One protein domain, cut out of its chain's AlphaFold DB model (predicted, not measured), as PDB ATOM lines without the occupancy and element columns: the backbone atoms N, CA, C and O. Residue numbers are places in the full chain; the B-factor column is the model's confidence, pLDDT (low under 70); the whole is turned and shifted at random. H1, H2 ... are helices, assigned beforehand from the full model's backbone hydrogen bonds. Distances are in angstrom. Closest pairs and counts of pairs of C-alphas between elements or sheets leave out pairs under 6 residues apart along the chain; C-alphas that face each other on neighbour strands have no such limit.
ATOM      1  N   GLY A  24       1.877 -30.459 -17.481       83.69
ATOM      2  CA  GLY A  24       0.740 -31.326 -17.162       83.69
ATOM      3  C   GLY A  24       0.411 -32.389 -18.223       83.69
ATOM      4  O   GLY A  24       0.989 -32.450 -19.317       83.69
ATOM      5  N   GLU A  25      -0.538 -33.256 -17.882       92.88
ATOM      6  CA  GLU A  25      -1.004 -34.359 -18.728       92.88
ATOM      7  C   GLU A  25      -2.051 -33.883 -19.747       92.88
ATOM      8  O   GLU A  25      -2.931 -33.090 -19.422       92.88
ATOM      9  N   VAL A  26      -1.946 -34.351 -20.991       94.88
ATOM     10  CA  VAL A  26      -2.921 -34.064 -22.052       94.88
ATOM     11  C   VAL A  26      -4.194 -34.876 -21.821       94.88
ATOM     12  O   VAL A  26      -4.116 -36.095 -21.628       94.88
ATOM     13  N   ASP A  27      -5.356 -34.225 -21.919       95.12
ATOM     14  CA  ASP A  27      -6.641 -34.919 -21.991       95.12
ATOM     15  C   ASP A  27      -6.725 -35.746 -23.283       95.12
ATOM     16  O   ASP A  27      -6.799 -35.220 -24.398       95.12
ATOM     17  N   LEU A  28      -6.703 -37.069 -23.116       96.69
ATOM     18  CA  LEU A  28      -6.685 -38.005 -24.231       96.69
ATOM     19  C   LEU A  28      -7.996 -37.991 -25.011       96.69
ATOM     20  O   LEU A  28      -7.970 -38.163 -26.225       96.69
ATOM     21  N   ALA A  29      -9.132 -37.771 -24.345       94.94
ATOM     22  CA  ALA A  29     -10.426 -37.779 -25.017       94.94
ATOM     23  C   ALA A  29     -10.504 -36.656 -26.061       94.94
ATOM     24  O   ALA A  29     -10.911 -36.905 -27.199       94.94
ATOM     25  N   SER A  30     -10.041 -35.459 -25.686       92.75
ATOM     26  CA  SER A  30      -9.907 -34.318 -26.589       92.75
ATOM     27  C   SER A  30      -8.868 -34.576 -27.684       92.75
ATOM     28  O   SER A  30      -9.143 -34.312 -28.853       92.75
ATOM     29  N   ALA A  31      -7.707 -35.153 -27.356       94.38
ATOM     30  CA  ALA A  31      -6.671 -35.446 -28.351       94.38
ATOM     31  C   ALA A  31      -7.137 -36.431 -29.439       94.38
ATOM     32  O   ALA A  31      -6.910 -36.199 -30.625       94.38
ATOM     33  N   LEU A  32      -7.851 -37.490 -29.049       94.75
ATOM     34  CA  LEU A  32      -8.373 -38.508 -29.966       94.75
ATOM     35  C   LEU A  32      -9.483 -37.990 -30.897       94.75
ATOM     36  O   LEU A  32      -9.796 -38.647 -31.883       94.75
ATOM     37  N   SER A  33     -10.082 -36.829 -30.608       91.75
ATOM     38  CA  SER A  33     -11.037 -36.166 -31.514       91.75
ATOM     39  C   SER A  33     -10.380 -35.317 -32.610       91.75
ATOM     40  O   SER A  33     -11.081 -34.628 -33.352       91.75
ATOM     41  N   GLY A  34      -9.048 -35.349 -32.708       89.62
ATOM     42  CA  GLY A  34      -8.312 -34.616 -33.728       89.62
ATOM     43  C   GLY A  34      -8.711 -34.998 -35.155       89.62
ATOM     44  O   GLY A  34      -9.290 -36.053 -35.410       89.62
ATOM     45  N   SER A  35      -8.391 -34.128 -36.115       93.25
ATOM     46  CA  SER A  35      -8.680 -34.364 -37.534       93.25
ATOM     47  C   SER A  35      -7.577 -33.837 -38.451       93.25
ATOM     48  O   SER A  35      -6.825 -32.932 -38.102       93.25
ATOM     49  N   GLY A  36      -7.464 -34.423 -39.643       96.50
ATOM     50  CA  GLY A  36      -6.442 -34.046 -40.615       96.50
ATOM     51  C   GLY A  36      -5.017 -34.411 -40.189       96.50
ATOM     52  O   GLY A  36      -4.790 -35.169 -39.245       96.50
ATOM     53  N   THR A  37      -4.055 -33.866 -40.927       97.81
ATOM     54  CA  THR A  37      -2.625 -34.135 -40.753       97.81
ATOM     55  C   THR A  37      -1.916 -32.868 -40.303       97.81
ATOM     56  O   THR A  37      -2.130 -31.808 -40.896       97.81
ATOM     57  N   TYR A  38      -1.054 -32.986 -39.297       97.06
ATOM     58  CA  TYR A  38      -0.166 -31.919 -38.844       97.06
ATOM     59  C   TYR A  38       0.724 -31.410 -39.990       97.06
ATOM     60  O   TYR A  38       1.218 -32.199 -40.794       97.06
ATOM     61  N   ARG A  39       0.926 -30.087 -40.093       93.38
ATOM     62  CA  ARG A  39       1.653 -29.438 -41.210       93.38
ATOM     63  C   ARG A  39       2.799 -28.529 -40.755       93.38
ATOM     64  O   ARG A  39       3.014 -27.473 -41.345       93.38
ATOM     65  N   GLY A  40       3.520 -28.927 -39.712       91.62
ATOM     66  CA  GLY A  40       4.718 -28.212 -39.271       91.62
ATOM     67  C   GLY A  40       5.829 -28.196 -40.330       91.62
ATOM     68  O   GLY A  40       5.878 -29.066 -41.211       91.62
ATOM     69  N   SER A  41       6.711 -27.197 -40.264       91.38
ATOM     70  CA  SER A  41       7.865 -27.025 -41.164       91.38
ATOM     71  C   SER A  41       9.173 -27.568 -40.580       91.38
ATOM     72  O   SER A  41      10.207 -27.531 -41.246       91.38
ATOM     73  N   GLU A  42       9.141 -28.091 -39.352       93.75
ATOM     74  CA  GLU A  42      10.310 -28.599 -38.639       93.75
ATOM     75  C   GLU A  42      10.878 -29.831 -39.361       93.75
ATOM     76  O   GLU A  42      10.109 -30.613 -39.933       93.75
ATOM     77  N   PRO A  43      12.195 -30.080 -39.314       93.69
ATOM     78  CA  PRO A  43      12.781 -31.273 -39.919       93.69
ATOM     79  C   PRO A  43      12.128 -32.574 -39.433       93.69
ATOM     80  O   PRO A  43      11.774 -32.707 -38.260       93.69
ATOM     81  N   LEU A  44      11.993 -33.557 -40.328       96.25
ATOM     82  CA  LEU A  44      11.507 -34.892 -39.978       96.25
ATOM     83  C   LEU A  44      12.661 -35.796 -39.529       96.25
ATOM     84  O   LEU A  44      13.725 -35.779 -40.155       96.25
ATOM     85  N   PRO A  45      12.464 -36.635 -38.495       96.62
ATOM     86  CA  PRO A  45      13.446 -37.646 -38.142       96.62
ATOM     87  C   PRO A  45      13.520 -38.713 -39.241       96.62
ATOM     88  O   PRO A  45      12.494 -39.200 -39.725       96.62
ATOM     89  N   SER A  46      14.739 -39.115 -39.608       95.69
ATOM     90  CA  SER A  46      14.962 -40.174 -40.608       95.69
ATOM     91  C   SER A  46      15.100 -41.568 -39.987       95.69
ATOM     92  O   SER A  46      15.295 -42.548 -40.703       95.69
ATOM     93  N   VAL A  47      15.081 -41.659 -38.655       97.06
ATOM     94  CA  VAL A  47      15.292 -42.908 -37.919       97.06
ATOM     95  C   VAL A  47      14.036 -43.774 -37.980       97.06
ATOM     96  O   VAL A  47      12.938 -43.319 -37.662       97.06
ATOM     97  N   ALA A  48      14.201 -45.039 -38.363       96.38
ATOM     98  CA  ALA A  48      13.109 -46.001 -38.401       96.38
ATOM     99  C   ALA A  48      12.701 -46.444 -36.987       96.38
ATOM    100  O   ALA A  48      13.550 -46.735 -36.140       96.38
ATOM    101  N   LEU A  49      11.390 -46.575 -36.759       96.75
ATOM    102  CA  LEU A  49      10.843 -47.075 -35.494       96.75
ATOM    103  C   LEU A  49      11.391 -48.465 -35.146       96.75
ATOM    104  O   LEU A  49      11.770 -48.699 -34.005       96.75
ATOM    105  N   SER A  50      11.492 -49.358 -36.135       97.00
ATOM    106  CA  SER A  50      11.988 -50.728 -35.950       97.00
ATOM    107  C   SER A  50      13.411 -50.784 -35.391       97.00
ATOM    108  O   SER A  50      13.719 -51.676 -34.607       97.00
ATOM    109  N   SER A  51      14.269 -49.824 -35.744       97.56
ATOM    110  CA  SER A  51      15.621 -49.729 -35.190       97.56
ATOM    111  C   SER A  51      15.595 -49.291 -33.723       97.56
ATOM    112  O   SER A  51      16.312 -49.859 -32.908       97.56
ATOM    113  N   LEU A  52      14.724 -48.340 -33.364       97.69
ATOM    114  CA  LEU A  52      14.567 -47.840 -31.988       97.69
ATOM    115  C   LEU A  52      13.876 -48.833 -31.049       97.69
ATOM    116  O   LEU A  52      14.014 -48.722 -29.834       97.69
ATOM    117  N   THR A  53      13.139 -49.799 -31.590       96.69
ATOM    118  CA  THR A  53      12.483 -50.862 -30.816       96.69
ATOM    119  C   THR A  53      13.141 -52.224 -31.026       96.69
ATOM    120  O   THR A  53      12.547 -53.247 -30.693       96.69
ATOM    121  N   SER A  54      14.346 -52.258 -31.605       96.44
ATOM    122  CA  SER A  54      15.090 -53.501 -31.808       96.44
ATOM    123  C   SER A  54      15.341 -54.192 -30.463       96.44
ATOM    124  O   SER A  54      15.708 -53.503 -29.502       96.44
ATOM    125  N   PRO A  55      15.203 -55.528 -30.367       92.88
ATOM    126  CA  PRO A  55      15.603 -56.263 -29.170       92.88
ATOM    127  C   PRO A  55      17.120 -56.205 -28.946       92.88
ATOM    128  O   PRO A  55      17.554 -56.240 -27.798       92.88
ATOM    129  N   ASP A  56      17.921 -56.054 -30.010       96.38
ATOM    130  CA  ASP A  56      19.370 -55.849 -29.906       96.38
ATOM    131  C   ASP A  56      19.669 -54.421 -29.412       96.38
ATOM    132  O   ASP A  56      19.405 -53.455 -30.144       96.38
ATOM    133  N   PRO A  57      20.247 -54.259 -28.202       94.88
ATOM    134  CA  PRO A  57      20.591 -52.949 -27.667       94.88
ATOM    135  C   PRO A  57      21.551 -52.167 -28.562       94.88
ATOM    136  O   PRO A  57      21.428 -50.956 -28.646       94.88
ATOM    137  N   ARG A  58      22.472 -52.821 -29.278       97.19
ATOM    138  CA  ARG A  58      23.468 -52.120 -30.108       97.19
ATOM    139  C   ARG A  58      22.791 -51.333 -31.228       97.19
ATOM    140  O   ARG A  58      23.027 -50.138 -31.374       97.19
ATOM    141  N   VAL A  59      21.871 -51.987 -31.939       97.81
ATOM    142  CA  VAL A  59      21.058 -51.366 -32.997       97.81
ATOM    143  C   VAL A  59      20.211 -50.226 -32.429       97.81
ATOM    144  O   VAL A  59      20.119 -49.151 -33.025       97.81
ATOM    145  N   ARG A  60      19.604 -50.457 -31.262       97.38
ATOM    146  CA  ARG A  60      18.720 -49.490 -30.610       97.38
ATOM    147  C   ARG A  60      19.459 -48.229 -30.157       97.38
ATOM    148  O   ARG A  60      19.002 -47.124 -30.451       97.38
ATOM    149  N   GLU A  61      20.603 -48.379 -29.497       97.88
ATOM    150  CA  GLU A  61      21.415 -47.261 -29.003       97.88
ATOM    151  C   GLU A  61      22.015 -46.433 -30.148       97.88
ATOM    152  O   GLU A  61      22.023 -45.200 -30.088       97.88
ATOM    153  N   GLU A  62      22.471 -47.074 -31.229       98.06
ATOM    154  CA  GLU A  62      22.976 -46.375 -32.417       98.06
ATOM    155  C   GLU A  62      21.883 -45.542 -33.099       98.06
ATOM    156  O   GLU A  62      22.092 -44.364 -33.420       98.06
ATOM    157  N   ALA A  63      20.692 -46.125 -33.266       98.31
ATOM    158  CA  ALA A  63      19.532 -45.432 -33.813       98.31
ATOM    159  C   ALA A  63      19.124 -44.240 -32.936       98.31
ATOM    160  O   ALA A  63      18.860 -43.147 -33.448       98.31
ATOM    161  N   PHE A  64      19.133 -44.410 -31.612       98.38
ATOM    162  CA  PHE A  64      18.804 -43.329 -30.688       98.38
ATOM    163  C   PHE A  64      19.871 -42.232 -30.665       98.38
ATOM    164  O   PHE A  64      19.542 -41.045 -30.627       98.38
ATOM    165  N   ALA A  65      21.156 -42.580 -30.761       98.25
ATOM    166  CA  ALA A  65      22.228 -41.601 -30.905       98.25
ATOM    167  C   ALA A  65      22.052 -40.744 -32.169       98.25
ATOM    168  O   ALA A  65      22.228 -39.523 -32.112       98.25
ATOM    169  N   LEU A  66      21.652 -41.346 -33.295       98.25
ATOM    170  CA  LEU A  66      21.314 -40.604 -34.510       98.25
ATOM    171  C   LEU A  66      20.095 -39.693 -34.303       98.25
ATOM    172  O   LEU A  66      20.167 -38.515 -34.654       98.25
ATOM    173  N   LEU A  67      19.023 -40.200 -33.687       98.12
ATOM    174  CA  LEU A  67      17.818 -39.416 -33.398       98.12
ATOM    175  C   LEU A  67      18.142 -38.184 -32.541       98.12
ATOM    176  O   LEU A  67      17.705 -37.078 -32.858       98.12
ATOM    177  N   ARG A  68      18.968 -38.348 -31.500       97.44
ATOM    178  CA  ARG A  68      19.417 -37.241 -30.641       97.44
ATOM    179  C   ARG A  68      20.222 -36.193 -31.409       97.44
ATOM    180  O   ARG A  68      20.010 -35.000 -31.199       97.44
ATOM    181  N   ARG A  69      21.113 -36.610 -32.318       97.31
ATOM    182  CA  ARG A  69      21.865 -35.679 -33.181       97.31
ATOM    183  C   ARG A  69      20.938 -34.886 -34.099       97.31
ATOM    184  O   ARG A  69      21.065 -33.668 -34.168       97.31
ATOM    185  N   GLN A  70      19.980 -35.554 -34.744       96.62
ATOM    186  CA  GLN A  70      18.984 -34.888 -35.593       96.62
ATOM    187  C   GLN A  70      18.136 -33.900 -34.784       96.62
ATOM    188  O   GLN A  70      17.927 -32.769 -35.214       96.62
ATOM    189  N   ARG A  71      17.721 -34.283 -33.569       94.81
ATOM    190  CA  ARG A  71      16.952 -33.413 -32.671       94.81
ATOM    191  C   ARG A  71      17.713 -32.144 -32.289       94.81
ATOM    192  O   ARG A  71      17.098 -31.081 -32.221       94.81
ATOM    193  N   ALA A  72      19.015 -32.256 -32.026       93.56
ATOM    194  CA  ALA A  72      19.870 -31.119 -31.685       93.56
ATOM    195  C   ALA A  72      20.063 -30.150 -32.865       93.56
ATOM    196  O   ALA A  72      20.205 -28.951 -32.654       93.56
ATOM    197  N   GLN A  73      20.033 -30.659 -34.099       92.56
ATOM    198  CA  GLN A  73      20.174 -29.860 -35.322       92.56
ATOM    199  C   GLN A  73      18.861 -29.209 -35.776       92.56
ATOM    200  O   GLN A  73      18.894 -28.200 -36.472       92.56
ATOM    201  N   ALA A  74      17.711 -29.768 -35.388       85.31
ATOM    202  CA  ALA A  74      16.402 -29.338 -35.877       85.31
ATOM    203  C   ALA A  74      15.915 -27.985 -35.316       85.31
ATOM    204  O   ALA A  74      14.973 -27.411 -35.857       85.31
ATOM    205  N   GLY A  75      16.546 -27.460 -34.255       82.06
ATOM    206  CA  GLY A  75      16.060 -26.291 -33.511       82.06
ATOM    207  C   GLY A  75      14.766 -26.622 -32.765       82.06
ATOM    208  O   GLY A  75      14.790 -26.987 -31.584       82.06
ATOM    209  N   GLU A  76      13.647 -26.599 -33.484       86.12
ATOM    210  CA  GLU A  76      12.345 -27.087 -33.029       86.12
ATOM    211  C   GLU A  76      12.093 -28.526 -33.487       86.12
ATOM    212  O   GLU A  76      12.687 -29.014 -34.448       86.12
ATOM    213  N   ALA A  77      11.239 -29.245 -32.761       90.56
ATOM    214  CA  ALA A  77      10.919 -30.626 -33.087       90.56
ATOM    215  C   ALA A  77       9.420 -30.856 -33.095       90.56
ATOM    216  O   ALA A  77       8.740 -30.595 -32.103       90.56
ATOM    217  N   GLY A  78       8.955 -31.411 -34.211       93.81
ATOM    218  CA  GLY A  78       7.583 -31.858 -34.374       93.81
ATOM    219  C   GLY A  78       7.243 -33.089 -33.521       93.81
ATOM    220  O   GLY A  78       8.121 -33.697 -32.887       93.81
ATOM    221  N   PRO A  79       5.962 -33.497 -33.525       97.19
ATOM    222  CA  PRO A  79       5.465 -34.641 -32.761       97.19
ATOM    223  C   PRO A  79       6.177 -35.953 -33.118       97.19
ATOM    224  O   PRO A  79       6.330 -36.818 -32.256       97.19
ATOM    225  N   GLU A  80       6.705 -36.076 -34.340       97.88
ATOM    226  CA  GLU A  80       7.397 -37.274 -34.817       97.88
ATOM    227  C   GLU A  80       8.637 -37.609 -33.976       97.88
ATOM    228  O   GLU A  80       8.873 -38.769 -33.639       97.88
ATOM    229  N   PHE A  81       9.412 -36.595 -33.574       97.75
ATOM    230  CA  PHE A  81      10.536 -36.803 -32.660       97.75
ATOM    231  C   PHE A  81      10.047 -37.290 -31.297       97.75
ATOM    232  O   PHE A  81      10.610 -38.238 -30.756       97.75
ATOM    233  N   MET A  82       8.991 -36.682 -30.754       97.56
ATOM    234  CA  MET A  82       8.460 -37.048 -29.438       97.56
ATOM    235  C   MET A  82       7.951 -38.492 -29.425       97.56
ATOM    236  O   MET A  82       8.249 -39.235 -28.494       97.56
ATOM    237  N   TYR A  83       7.277 -38.929 -30.491       98.56
ATOM    238  CA  TYR A  83       6.878 -40.327 -30.653       98.56
ATOM    239  C   TYR A  83       8.075 -41.277 -30.623       98.56
ATOM    240  O   TYR A  83       8.072 -42.259 -29.883       98.56
ATOM    241  N   LEU A  84       9.116 -40.987 -31.412       98.50
ATOM    242  CA  LEU A  84      10.289 -41.854 -31.522       98.50
ATOM    243  C   LEU A  84      11.112 -41.900 -30.226       98.50
ATOM    244  O   LEU A  84      11.595 -42.968 -29.857       98.50
ATOM    245  N   TYR A  85      11.223 -40.782 -29.501       98.38
ATOM    246  CA  TYR A  85      11.798 -40.776 -28.152       98.38
ATOM    247  C   TYR A  85      10.965 -41.638 -27.194       98.38
ATOM    248  O   TYR A  85      11.524 -42.477 -26.490       98.38
ATOM    249  N   GLY A  86       9.636 -41.482 -27.203       98.38
ATOM    250  CA  GLY A  86       8.728 -42.293 -26.390       98.38
ATOM    251  C   GLY A  86       8.875 -43.789 -26.666       98.38
ATOM    252  O   GLY A  86       9.026 -44.578 -25.736       98.38
ATOM    253  N   ALA A  87       8.920 -44.179 -27.942       98.50
ATOM    254  CA  ALA A  87       9.091 -45.566 -28.362       98.50
ATOM    255  C   ALA A  87      10.443 -46.161 -27.940       98.50
ATOM    256  O   ALA A  87      10.487 -47.291 -27.455       98.50
ATOM    257  N   TYR A  88      11.534 -45.400 -28.075       98.50
ATOM    258  CA  TYR A  88      12.853 -45.817 -27.598       98.50
ATOM    259  C   TYR A  88      12.865 -46.047 -26.083       98.50
ATOM    260  O   TYR A  88      13.332 -47.090 -25.618       98.50
ATOM    261  N   HIS A  89      12.339 -45.094 -25.307       98.44
ATOM    262  CA  HIS A  89      12.310 -45.204 -23.849       98.44
ATOM    263  C   HIS A  89      11.421 -46.366 -23.395       98.44
ATOM    264  O   HIS A  89      11.810 -47.115 -22.502       98.44
ATOM    265  N   LEU A  90      10.287 -46.587 -24.072       98.00
ATOM    266  CA  LEU A  90       9.411 -47.730 -23.818       98.00
ATOM    267  C   LEU A  90      10.147 -49.057 -24.050       98.00
ATOM    268  O   LEU A  90      10.104 -49.937 -23.194       98.00
ATOM    269  N   ALA A  91      10.858 -49.185 -25.175       97.25
ATOM    270  CA  ALA A  91      11.638 -50.380 -25.504       97.25
ATOM    271  C   ALA A  91      12.844 -50.590 -24.572       97.25
ATOM    272  O   ALA A  91      13.265 -51.722 -24.349       97.25
ATOM    273  N   SER A  92      13.389 -49.508 -24.015       96.31
ATOM    274  CA  SER A  92      14.537 -49.540 -23.102       96.31
ATOM    275  C   SER A  92      14.143 -49.740 -21.632       96.31
ATOM    276  O   SER A  92      15.019 -49.862 -20.783       96.31
ATOM    277  N   GLY A  93      12.841 -49.785 -21.326       96.69
ATOM    278  CA  GLY A  93      12.322 -49.971 -19.966       96.69
ATOM    279  C   GLY A  93      12.260 -48.695 -19.118       96.69
ATOM    280  O   GLY A  93      11.951 -48.765 -17.932       96.69
ATOM    281  N   ASP A  94      12.512 -47.522 -19.703       97.38
ATOM    282  CA  ASP A  94      12.358 -46.230 -19.031       97.38
ATOM    283  C   ASP A  94      10.930 -45.706 -19.221       97.38
ATOM    284  O   ASP A  94      10.634 -44.826 -20.034       97.38
ATOM    285  N   TYR A  95      10.006 -46.316 -18.483       97.81
ATOM    286  CA  TYR A  95       8.574 -46.078 -18.643       97.81
ATOM    287  C   TYR A  95       8.145 -44.656 -18.255       97.81
ATOM    288  O   TYR A  95       7.214 -44.112 -18.850       97.81
ATOM    289  N   GLY A  96       8.844 -44.018 -17.310       96.38
ATOM    290  CA  GLY A  96       8.577 -42.630 -16.927       96.38
ATOM    291  C   GLY A  96       8.873 -41.662 -18.072       96.38
ATOM    292  O   GLY A  96       8.016 -40.856 -18.444       96.38
ATOM    293  N   GLN A  97      10.051 -41.792 -18.693       97.31
ATOM    294  CA  GLN A  97      10.408 -40.990 -19.865       97.31
ATOM    295  C   GLN A  97       9.543 -41.334 -21.078       97.31
ATOM    296  O   GLN A  97       9.153 -40.437 -21.826       97.31
ATOM    297  N   ALA A  98       9.191 -42.609 -21.261       98.38
ATOM    298  CA  ALA A  98       8.294 -43.023 -22.333       98.38
ATOM    299  C   ALA A  98       6.943 -42.300 -22.239       98.38
ATOM    300  O   ALA A  98       6.530 -41.633 -23.191       98.38
ATOM    301  N   ALA A  99       6.289 -42.361 -21.074       97.88
ATOM    302  CA  ALA A  99       5.017 -41.684 -20.836       97.88
ATOM    303  C   ALA A  99       5.128 -40.167 -21.047       97.88
ATOM    304  O   ALA A  99       4.263 -39.566 -21.689       97.88
ATOM    305  N   PHE A 100       6.217 -39.556 -20.569       96.69
ATOM    306  CA  PHE A 100       6.492 -38.134 -20.761       96.69
ATOM    307  C   PHE A 100       6.561 -37.746 -22.244       96.69
ATOM    308  O   PHE A 100       5.863 -36.821 -22.668       96.69
ATOM    309  N   TYR A 101       7.351 -38.459 -23.049       97.94
ATOM    310  CA  TYR A 101       7.517 -38.138 -24.467       97.94
ATOM    311  C   TYR A 101       6.266 -38.427 -25.293       97.94
ATOM    312  O   TYR A 101       5.916 -37.616 -26.150       97.94
ATOM    313  N   PHE A 102       5.523 -39.499 -25.003       98.31
ATOM    314  CA  PHE A 102       4.224 -39.704 -25.646       98.31
ATOM    315  C   PHE A 102       3.229 -38.594 -25.287       98.31
ATOM    316  O   PHE A 102       2.514 -38.111 -26.162       98.31
ATOM    317  N   ASN A 103       3.221 -38.122 -24.035       97.81
ATOM    318  CA  ASN A 103       2.388 -36.993 -23.617       97.81
ATOM    319  C   ASN A 103       2.780 -35.675 -24.307       97.81
ATOM    320  O   ASN A 103       1.903 -34.912 -24.710       97.81
ATOM    321  N   LEU A 104       4.081 -35.409 -24.483       96.75
ATOM    322  CA  LEU A 104       4.545 -34.273 -25.284       96.75
ATOM    323  C   LEU A 104       4.131 -34.412 -26.749       96.75
ATOM    324  O   LEU A 104       3.652 -33.445 -27.331       96.75
ATOM    325  N   GLY A 105       4.248 -35.609 -27.324       97.19
ATOM    326  CA  GLY A 105       3.810 -35.888 -28.688       97.19
ATOM    327  C   GLY A 105       2.314 -35.645 -28.883       97.19
ATOM    328  O   GLY A 105       1.944 -34.949 -29.821       97.19
ATOM    329  N   LEU A 106       1.465 -36.115 -27.960       97.75
ATOM    330  CA  LEU A 106       0.024 -35.824 -27.958       97.75
ATOM    331  C   LEU A 106      -0.254 -34.316 -27.939       97.75
ATOM    332  O   LEU A 106      -1.113 -33.835 -28.673       97.75
ATOM    333  N   ARG A 107       0.488 -33.563 -27.119       95.94
ATOM    334  CA  ARG A 107       0.344 -32.105 -27.021       95.94
ATOM    335  C   ARG A 107       0.741 -31.405 -28.316       95.94
ATOM    336  O   ARG A 107       0.024 -30.519 -28.759       95.94
ATOM    337  N   SER A 108       1.877 -31.791 -28.890       95.12
ATOM    338  CA  SER A 108       2.398 -31.217 -30.134       95.12
ATOM    339  C   SER A 108       1.558 -31.595 -31.352       95.12
ATOM    340  O   SER A 108       1.516 -30.836 -32.315       95.12
ATOM    341  N   LEU A 109       0.913 -32.764 -31.326       96.69
ATOM    342  CA  LEU A 109       0.085 -33.250 -32.422       96.69
ATOM    343  C   LEU A 109      -1.331 -32.666 -32.400       96.69
ATOM    344  O   LEU A 109      -1.947 -32.556 -33.452       96.69
ATOM    345  N   TYR A 110      -1.868 -32.278 -31.242       93.81
ATOM    346  CA  TYR A 110      -3.198 -31.672 -31.156       93.81
ATOM    347  C   TYR A 110      -3.300 -30.383 -32.006       93.81
ATOM    348  O   TYR A 110      -2.384 -29.559 -31.952       93.81
ATOM    349  N   PRO A 111      -4.398 -30.148 -32.757       95.50
ATOM    350  CA  PRO A 111      -5.647 -30.919 -32.842       95.50
ATOM    351  C   PRO A 111      -5.703 -31.905 -34.027       95.50
ATOM    352  O   PRO A 111      -6.779 -32.172 -34.562       95.50
ATOM    353  N   TYR A 112      -4.565 -32.424 -34.487       97.56
ATOM    354  CA  TYR A 112      -4.491 -33.274 -35.676       97.56
ATOM    355  C   TYR A 112      -4.642 -34.766 -35.352       97.56
ATOM    356  O   TYR A 112      -4.233 -35.230 -34.291       97.56
ATOM    357  N   ALA A 113      -5.222 -35.523 -36.288       96.25
ATOM    358  CA  ALA A 113      -5.351 -36.979 -36.171       96.25
ATOM    359  C   ALA A 113      -4.073 -37.709 -36.586       96.25
ATOM    360  O   ALA A 113      -3.790 -38.786 -36.074       96.25
ATOM    361  N   PHE A 114      -3.312 -37.141 -37.523       97.50
ATOM    362  CA  PHE A 114      -2.122 -37.774 -38.080       97.50
ATOM    363  C   PHE A 114      -0.912 -36.852 -38.027       97.50
ATOM    364  O   PHE A 114      -1.024 -35.652 -38.286       97.50
ATOM    365  N   ASP A 115       0.260 -37.416 -37.752       97.56
ATOM    366  CA  ASP A 115       1.526 -36.719 -37.975       97.56
ATOM    367  C   ASP A 115       1.962 -36.786 -39.449       97.56
ATOM    368  O   ASP A 115       1.330 -37.451 -40.278       97.56
ATOM    369  N   ARG A 116       3.050 -36.095 -39.813       97.19
ATOM    370  CA  ARG A 116       3.492 -36.001 -41.218       97.19
ATOM    371  C   ARG A 116       4.047 -37.312 -41.772       97.19
ATOM    372  O   ARG A 116       4.218 -37.430 -42.981       97.19
ATOM    373  N   GLN A 117       4.324 -38.295 -40.916       95.69
ATOM    374  CA  GLN A 117       4.726 -39.644 -41.319       95.69
ATOM    375  C   GLN A 117       3.537 -40.621 -41.313       95.69
ATOM    376  O   GLN A 117       3.729 -41.822 -41.507       95.69
ATOM    377  N   GLY A 118       2.312 -40.118 -41.126       94.62
ATOM    378  CA  GLY A 118       1.075 -40.888 -41.204       94.62
ATOM    379  C   GLY A 118       0.768 -41.719 -39.960       94.62
ATOM    380  O   GLY A 118      -0.110 -42.581 -40.026       94.62
ATOM    381  N   ARG A 119       1.463 -41.499 -38.835       94.69
ATOM    382  CA  ARG A 119       1.084 -42.137 -37.564       94.69
ATOM    383  C   ARG A 119      -0.129 -41.442 -36.986       94.69
ATOM    384  O   ARG A 119      -0.252 -40.222 -37.061       94.69
ATOM    385  N   ASP A 120      -0.999 -42.243 -36.405       94.75
ATOM    386  CA  ASP A 120      -2.281 -41.818 -35.866       94.75
ATOM    387  C   ASP A 120      -2.103 -41.367 -34.408       94.75
ATOM    388  O   ASP A 120      -1.343 -41.976 -33.653       94.75
ATOM    389  N   VAL A 121      -2.810 -40.320 -33.984       97.00
ATOM    390  CA  VAL A 121      -2.848 -39.821 -32.599       97.00
ATOM    391  C   VAL A 121      -3.198 -40.925 -31.596       97.00
ATOM    392  O   VAL A 121      -2.695 -40.929 -30.469       97.00
ATOM    393  N   TRP A 122      -3.979 -41.923 -32.019       97.25
ATOM    394  CA  TRP A 122      -4.250 -43.116 -31.225       97.25
ATOM    395  C   TRP A 122      -2.964 -43.875 -30.861       97.25
ATOM    396  O   TRP A 122      -2.848 -44.353 -29.736       97.25
ATOM    397  N   ASP A 123      -1.967 -43.937 -31.752       97.00
ATOM    398  CA  ASP A 123      -0.698 -44.638 -31.503       97.00
ATOM    399  C   ASP A 123       0.120 -43.938 -30.400       97.00
ATOM    400  O   ASP A 123       0.752 -44.597 -29.572       97.00
ATOM    401  N   TYR A 124       0.051 -42.604 -30.325       98.31
ATOM    402  CA  TYR A 124       0.658 -41.823 -29.243       98.31
ATOM    403  C   TYR A 124      -0.041 -42.094 -27.904       98.31
ATOM    404  O   TYR A 124       0.619 -42.317 -26.886       98.31
ATOM    405  N   GLY A 125      -1.379 -42.111 -27.906       98.31
ATOM    406  CA  GLY A 125      -2.184 -42.435 -26.728       98.31
ATOM    407  C   GLY A 125      -1.919 -43.849 -26.218       98.31
ATOM    408  O   GLY A 125      -1.690 -44.049 -25.026       98.31
ATOM    409  N   TYR A 126      -1.865 -44.820 -27.129       98.38
ATOM    410  CA  TYR A 126      -1.549 -46.207 -26.813       98.38
ATOM    411  C   TYR A 126      -0.130 -46.370 -26.265       98.38
ATOM    412  O   TYR A 126       0.062 -47.088 -25.281       98.38
ATOM    413  N   GLY A 127       0.857 -45.673 -26.836       98.25
ATOM    414  CA  GLY A 127       2.223 -45.641 -26.309       98.25
ATOM    415  C   GLY A 127       2.282 -45.104 -24.877       98.25
ATOM    416  O   GLY A 127       2.882 -45.736 -24.005       98.25
ATOM    417  N   ARG A 128       1.593 -43.986 -24.600       98.31
ATOM    418  CA  ARG A 128       1.503 -43.405 -23.249       98.31
ATOM    419  C   ARG A 128       0.860 -44.372 -22.259       98.31
ATOM    420  O   ARG A 128       1.408 -44.608 -21.186       98.31
ATOM    421  N   ALA A 129      -0.276 -44.955 -22.629       98.50
ATOM    422  CA  ALA A 129      -1.011 -45.888 -21.784       98.50
ATOM    423  C   ALA A 129      -0.215 -47.183 -21.528       98.50
ATOM    424  O   ALA A 129      -0.209 -47.701 -20.412       98.50
ATOM    425  N   SER A 130       0.526 -47.660 -22.534       98.38
ATOM    426  CA  SER A 130       1.448 -48.793 -22.401       98.38
ATOM    427  C   SER A 130       2.584 -48.491 -21.424       98.38
ATOM    428  O   SER A 130       2.933 -49.349 -20.620       98.38
ATOM    429  N   ALA A 131       3.136 -47.276 -21.448       98.31
ATOM    430  CA  ALA A 131       4.136 -46.848 -20.474       98.31
ATOM    431  C   ALA A 131       3.543 -46.758 -19.055       98.31
ATOM    432  O   ALA A 131       4.118 -47.301 -18.110       98.31
ATOM    433  N   TYR A 132       2.350 -46.167 -18.912       98.38
ATOM    434  CA  TYR A 132       1.653 -46.088 -17.627       98.38
ATOM    435  C   TYR A 132       1.341 -47.445 -17.013       98.38
ATOM    436  O   TYR A 132       1.284 -47.540 -15.793       98.38
ATOM    437  N   LEU A 133       1.187 -48.508 -17.802       98.00
ATOM    438  CA  LEU A 133       0.938 -49.840 -17.254       98.00
ATOM    439  C   LEU A 133       2.029 -50.277 -16.258       98.00
ATOM    440  O   LEU A 133       1.745 -51.027 -15.329       98.00
ATOM    441  N   HIS A 134       3.260 -49.799 -16.441       96.44
ATOM    442  CA  HIS A 134       4.403 -50.165 -15.610       96.44
ATOM    443  C   HIS A 134       4.638 -49.222 -14.424       96.44
ATOM    444  O   HIS A 134       5.307 -49.610 -13.470       96.44
ATOM    445  N   THR A 135       4.115 -47.994 -14.469       94.44
ATOM    446  CA  THR A 135       4.377 -46.965 -13.445       94.44
ATOM    447  C   THR A 135       3.128 -46.559 -12.674       94.44
ATOM    448  O   THR A 135       3.195 -46.313 -11.475       94.44
ATOM    449  N   GLU A 136       1.990 -46.461 -13.359       96.75
ATOM    450  CA  GLU A 136       0.726 -45.915 -12.864       96.75
ATOM    451  C   GLU A 136      -0.475 -46.649 -13.506       96.75
ATOM    452  O   GLU A 136      -1.176 -46.078 -14.355       96.75
ATOM    453  N   PRO A 137      -0.752 -47.912 -13.124       97.25
ATOM    454  CA  PRO A 137      -1.775 -48.742 -13.769       97.25
ATOM    455  C   PRO A 137      -3.181 -48.121 -13.802       97.25
ATOM    456  O   PRO A 137      -3.942 -48.358 -14.738       97.25
ATOM    457  N   GLN A 138      -3.521 -47.266 -12.835       98.12
ATOM    458  CA  GLN A 138      -4.766 -46.493 -12.818       98.12
ATOM    459  C   GLN A 138      -4.893 -45.532 -14.012       98.12
ATOM    460  O   GLN A 138      -5.971 -45.411 -14.597       98.12
ATOM    461  N   LYS A 139      -3.794 -44.884 -14.424       98.00
ATOM    462  CA  LYS A 139      -3.777 -44.021 -15.614       98.00
ATOM    463  C   LYS A 139      -3.831 -44.855 -16.887       98.00
ATOM    464  O   LYS A 139      -4.547 -44.492 -17.817       98.00
ATOM    465  N   ALA A 140      -3.129 -45.990 -16.906       98.44
ATOM    466  CA  ALA A 140      -3.189 -46.937 -18.017       98.44
ATOM    467  C   ALA A 140      -4.619 -47.437 -18.250       98.44
ATOM    468  O   ALA A 140      -5.081 -47.439 -19.386       98.44
ATOM    469  N   LEU A 141      -5.338 -47.794 -17.180       98.62
ATOM    470  CA  LEU A 141      -6.735 -48.216 -17.251       98.62
ATOM    471  C   LEU A 141      -7.631 -47.115 -17.826       98.62
ATOM    472  O   LEU A 141      -8.391 -47.372 -18.759       98.62
ATOM    473  N   ARG A 142      -7.529 -45.892 -17.293       98.06
ATOM    474  CA  ARG A 142      -8.296 -44.737 -17.781       98.06
ATOM    475  C   ARG A 142      -8.066 -44.511 -19.278       98.06
ATOM    476  O   ARG A 142      -9.028 -44.373 -20.029       98.06
ATOM    477  N   ASP A 143      -6.810 -44.507 -19.715       98.44
ATOM    478  CA  ASP A 143      -6.469 -44.291 -21.121       98.44
ATOM    479  C   ASP A 143      -6.921 -45.471 -22.002       98.44
ATOM    480  O   ASP A 143      -7.463 -45.252 -23.081       98.44
ATOM    481  N   ALA A 144      -6.776 -46.717 -21.538       98.50
ATOM    482  CA  ALA A 144      -7.202 -47.911 -22.272       98.50
ATOM    483  C   ALA A 144      -8.718 -47.943 -22.526       98.50
ATOM    484  O   ALA A 144      -9.148 -48.358 -23.602       98.50
ATOM    485  N   VAL A 145      -9.530 -47.470 -21.573       98.06
ATOM    486  CA  VAL A 145     -10.985 -47.327 -21.756       98.06
ATOM    487  C   VAL A 145     -11.294 -46.347 -22.890       98.06
ATOM    488  O   VAL A 145     -12.033 -46.698 -23.809       98.06
ATOM    489  N   LEU A 146     -10.673 -45.163 -22.879       97.88
ATOM    490  CA  LEU A 146     -10.868 -44.152 -23.925       97.88
ATOM    491  C   LEU A 146     -10.387 -44.640 -25.299       97.88
ATOM    492  O   LEU A 146     -11.048 -44.405 -26.309       97.88
ATOM    493  N   LEU A 147      -9.250 -45.338 -25.344       98.19
ATOM    494  CA  LEU A 147      -8.694 -45.899 -26.576       98.19
ATOM    495  C   LEU A 147      -9.582 -46.992 -27.173       98.19
ATOM    496  O   LEU A 147      -9.627 -47.109 -28.396       98.19
ATOM    497  N   ALA A 148     -10.263 -47.786 -26.338       96.19
ATOM    498  CA  ALA A 148     -11.208 -48.803 -26.790       96.19
ATOM    499  C   ALA A 148     -12.495 -48.166 -27.333       96.19
ATOM    500  O   ALA A 148     -12.969 -48.566 -28.393       96.19
ATOM    501  N   GLU A 149     -13.025 -47.151 -26.643       95.12
ATOM    502  CA  GLU A 149     -14.229 -46.416 -27.054       95.12
ATOM    503  C   GLU A 149     -14.027 -45.666 -28.378       95.12
ATOM    504  O   GLU A 149     -14.899 -45.669 -29.245       95.12
ATOM    505  N   LYS A 150     -12.860 -45.035 -28.548       94.81
ATOM    506  CA  LYS A 150     -12.523 -44.214 -29.719       94.81
ATOM    507  C   LYS A 150     -11.660 -44.949 -30.746       94.81
ATOM    508  O   LYS A 150     -11.019 -44.308 -31.578       94.81
ATOM    509  N   ALA A 151     -11.595 -46.277 -30.684       92.50
ATOM    510  CA  ALA A 151     -10.824 -47.048 -31.648       92.50
ATOM    511  C   ALA A 151     -11.394 -46.845 -33.066       92.50
ATOM    512  O   ALA A 151     -12.596 -47.030 -33.270       92.50
TER     513      ALA A 151
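Overview. This is residues 24 to 151 of the 261 residues of an uncharacterized protein of Thermus caliditerrae (UniProt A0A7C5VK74). Five long helices, H3 to H7, follow one another in a zigzag, each turning back beside the one before; H4, H5 and H6 make an up-and-down bundle at the core, with H3 beside H4 at one end of the set and H7 beside H6 at the other. Two short helices fill in at the sides, H1 by H5, H6 and H7, and H2 by H3 and H4, and the stretch of residues 33 to 48 arches from one to the other past the ends of the long helices. The printed part has 128 residues with seven named helices, H1 to H7 in chain order, and no named strand; its class is all helix. It is compact, with a radius of gyration of the C-alphas of 14.0 A, and rounded, spanning 37 by 32 by 24 A.

Along the chain. The longest helix, H3, has residues 57 to 73 and measures 24.3 A, from C-alpha 57 at (20.591, -52.949, -27.667) to C-alpha 73 at (20.174, -29.860, -35.322). H4 is residues 79 to 92, 19.9 A; H5 is residues 95 to 109, 20.7 A; H6 is residues 121 to 135, 21.7 A. H7, residues 137 to 149, measures 18.4 A and ends with C-alpha 149 at (-14.229, -46.416, -27.054). Before H3 come H1, residues 28 to 32, 6.0 A, and H2, residues 49 to 52, 5.2 A.

Arrangement. H3 and H4 form a helical hairpin at a shallow tilt of 27 degrees, opposite ways; their closest C-alphas, of Phe 64 and Tyr 88, are 7.2 A apart. H4 and H5, also a hairpin, touch at a shallow tilt of 14 degrees, with the C-alphas of Gly 86 and Ala 98 closest at 4.1 A. In the hairpin of H5 and H6 the closest C-alphas are those of Ala 99 and Arg 128, 4.6 A. H4 and H6 run the same way at 31 degrees, a shallow tilt, and touch, closest at the C-alphas of Leu 90 and Ala 131, 6.3 A. H6 and H7 are a hairpin too, at 25 degrees, with the C-alphas of Ala 129 and Ala 140 closest at 4.5 A. H2 touches H4, the C-alphas of Leu 52 and Tyr 88 being closest at 5.1 A. H1 touches H6 with residues 121 to 125 of H6 alone, closest at the C-alphas of Leu 32 and Val 121, 6.3 A. H3 and H7 are apart. Every O i to N i+4 pair is within hydrogen-bond range in H1, H3, H4, H5 and H7, and 9 of 11 in H6; H2 is too short for such a pair.

Size, cuts and confidence. The two C-alphas farthest apart, of Gln 73 and Glu 149, are 39.1 A from each other. The printed part has no cut. The links H1 to H2, 16 residues, and H5 to H6, 11 residues, are long. Mean pLDDT of the printed part is 96.1, and no printed residue is under 70.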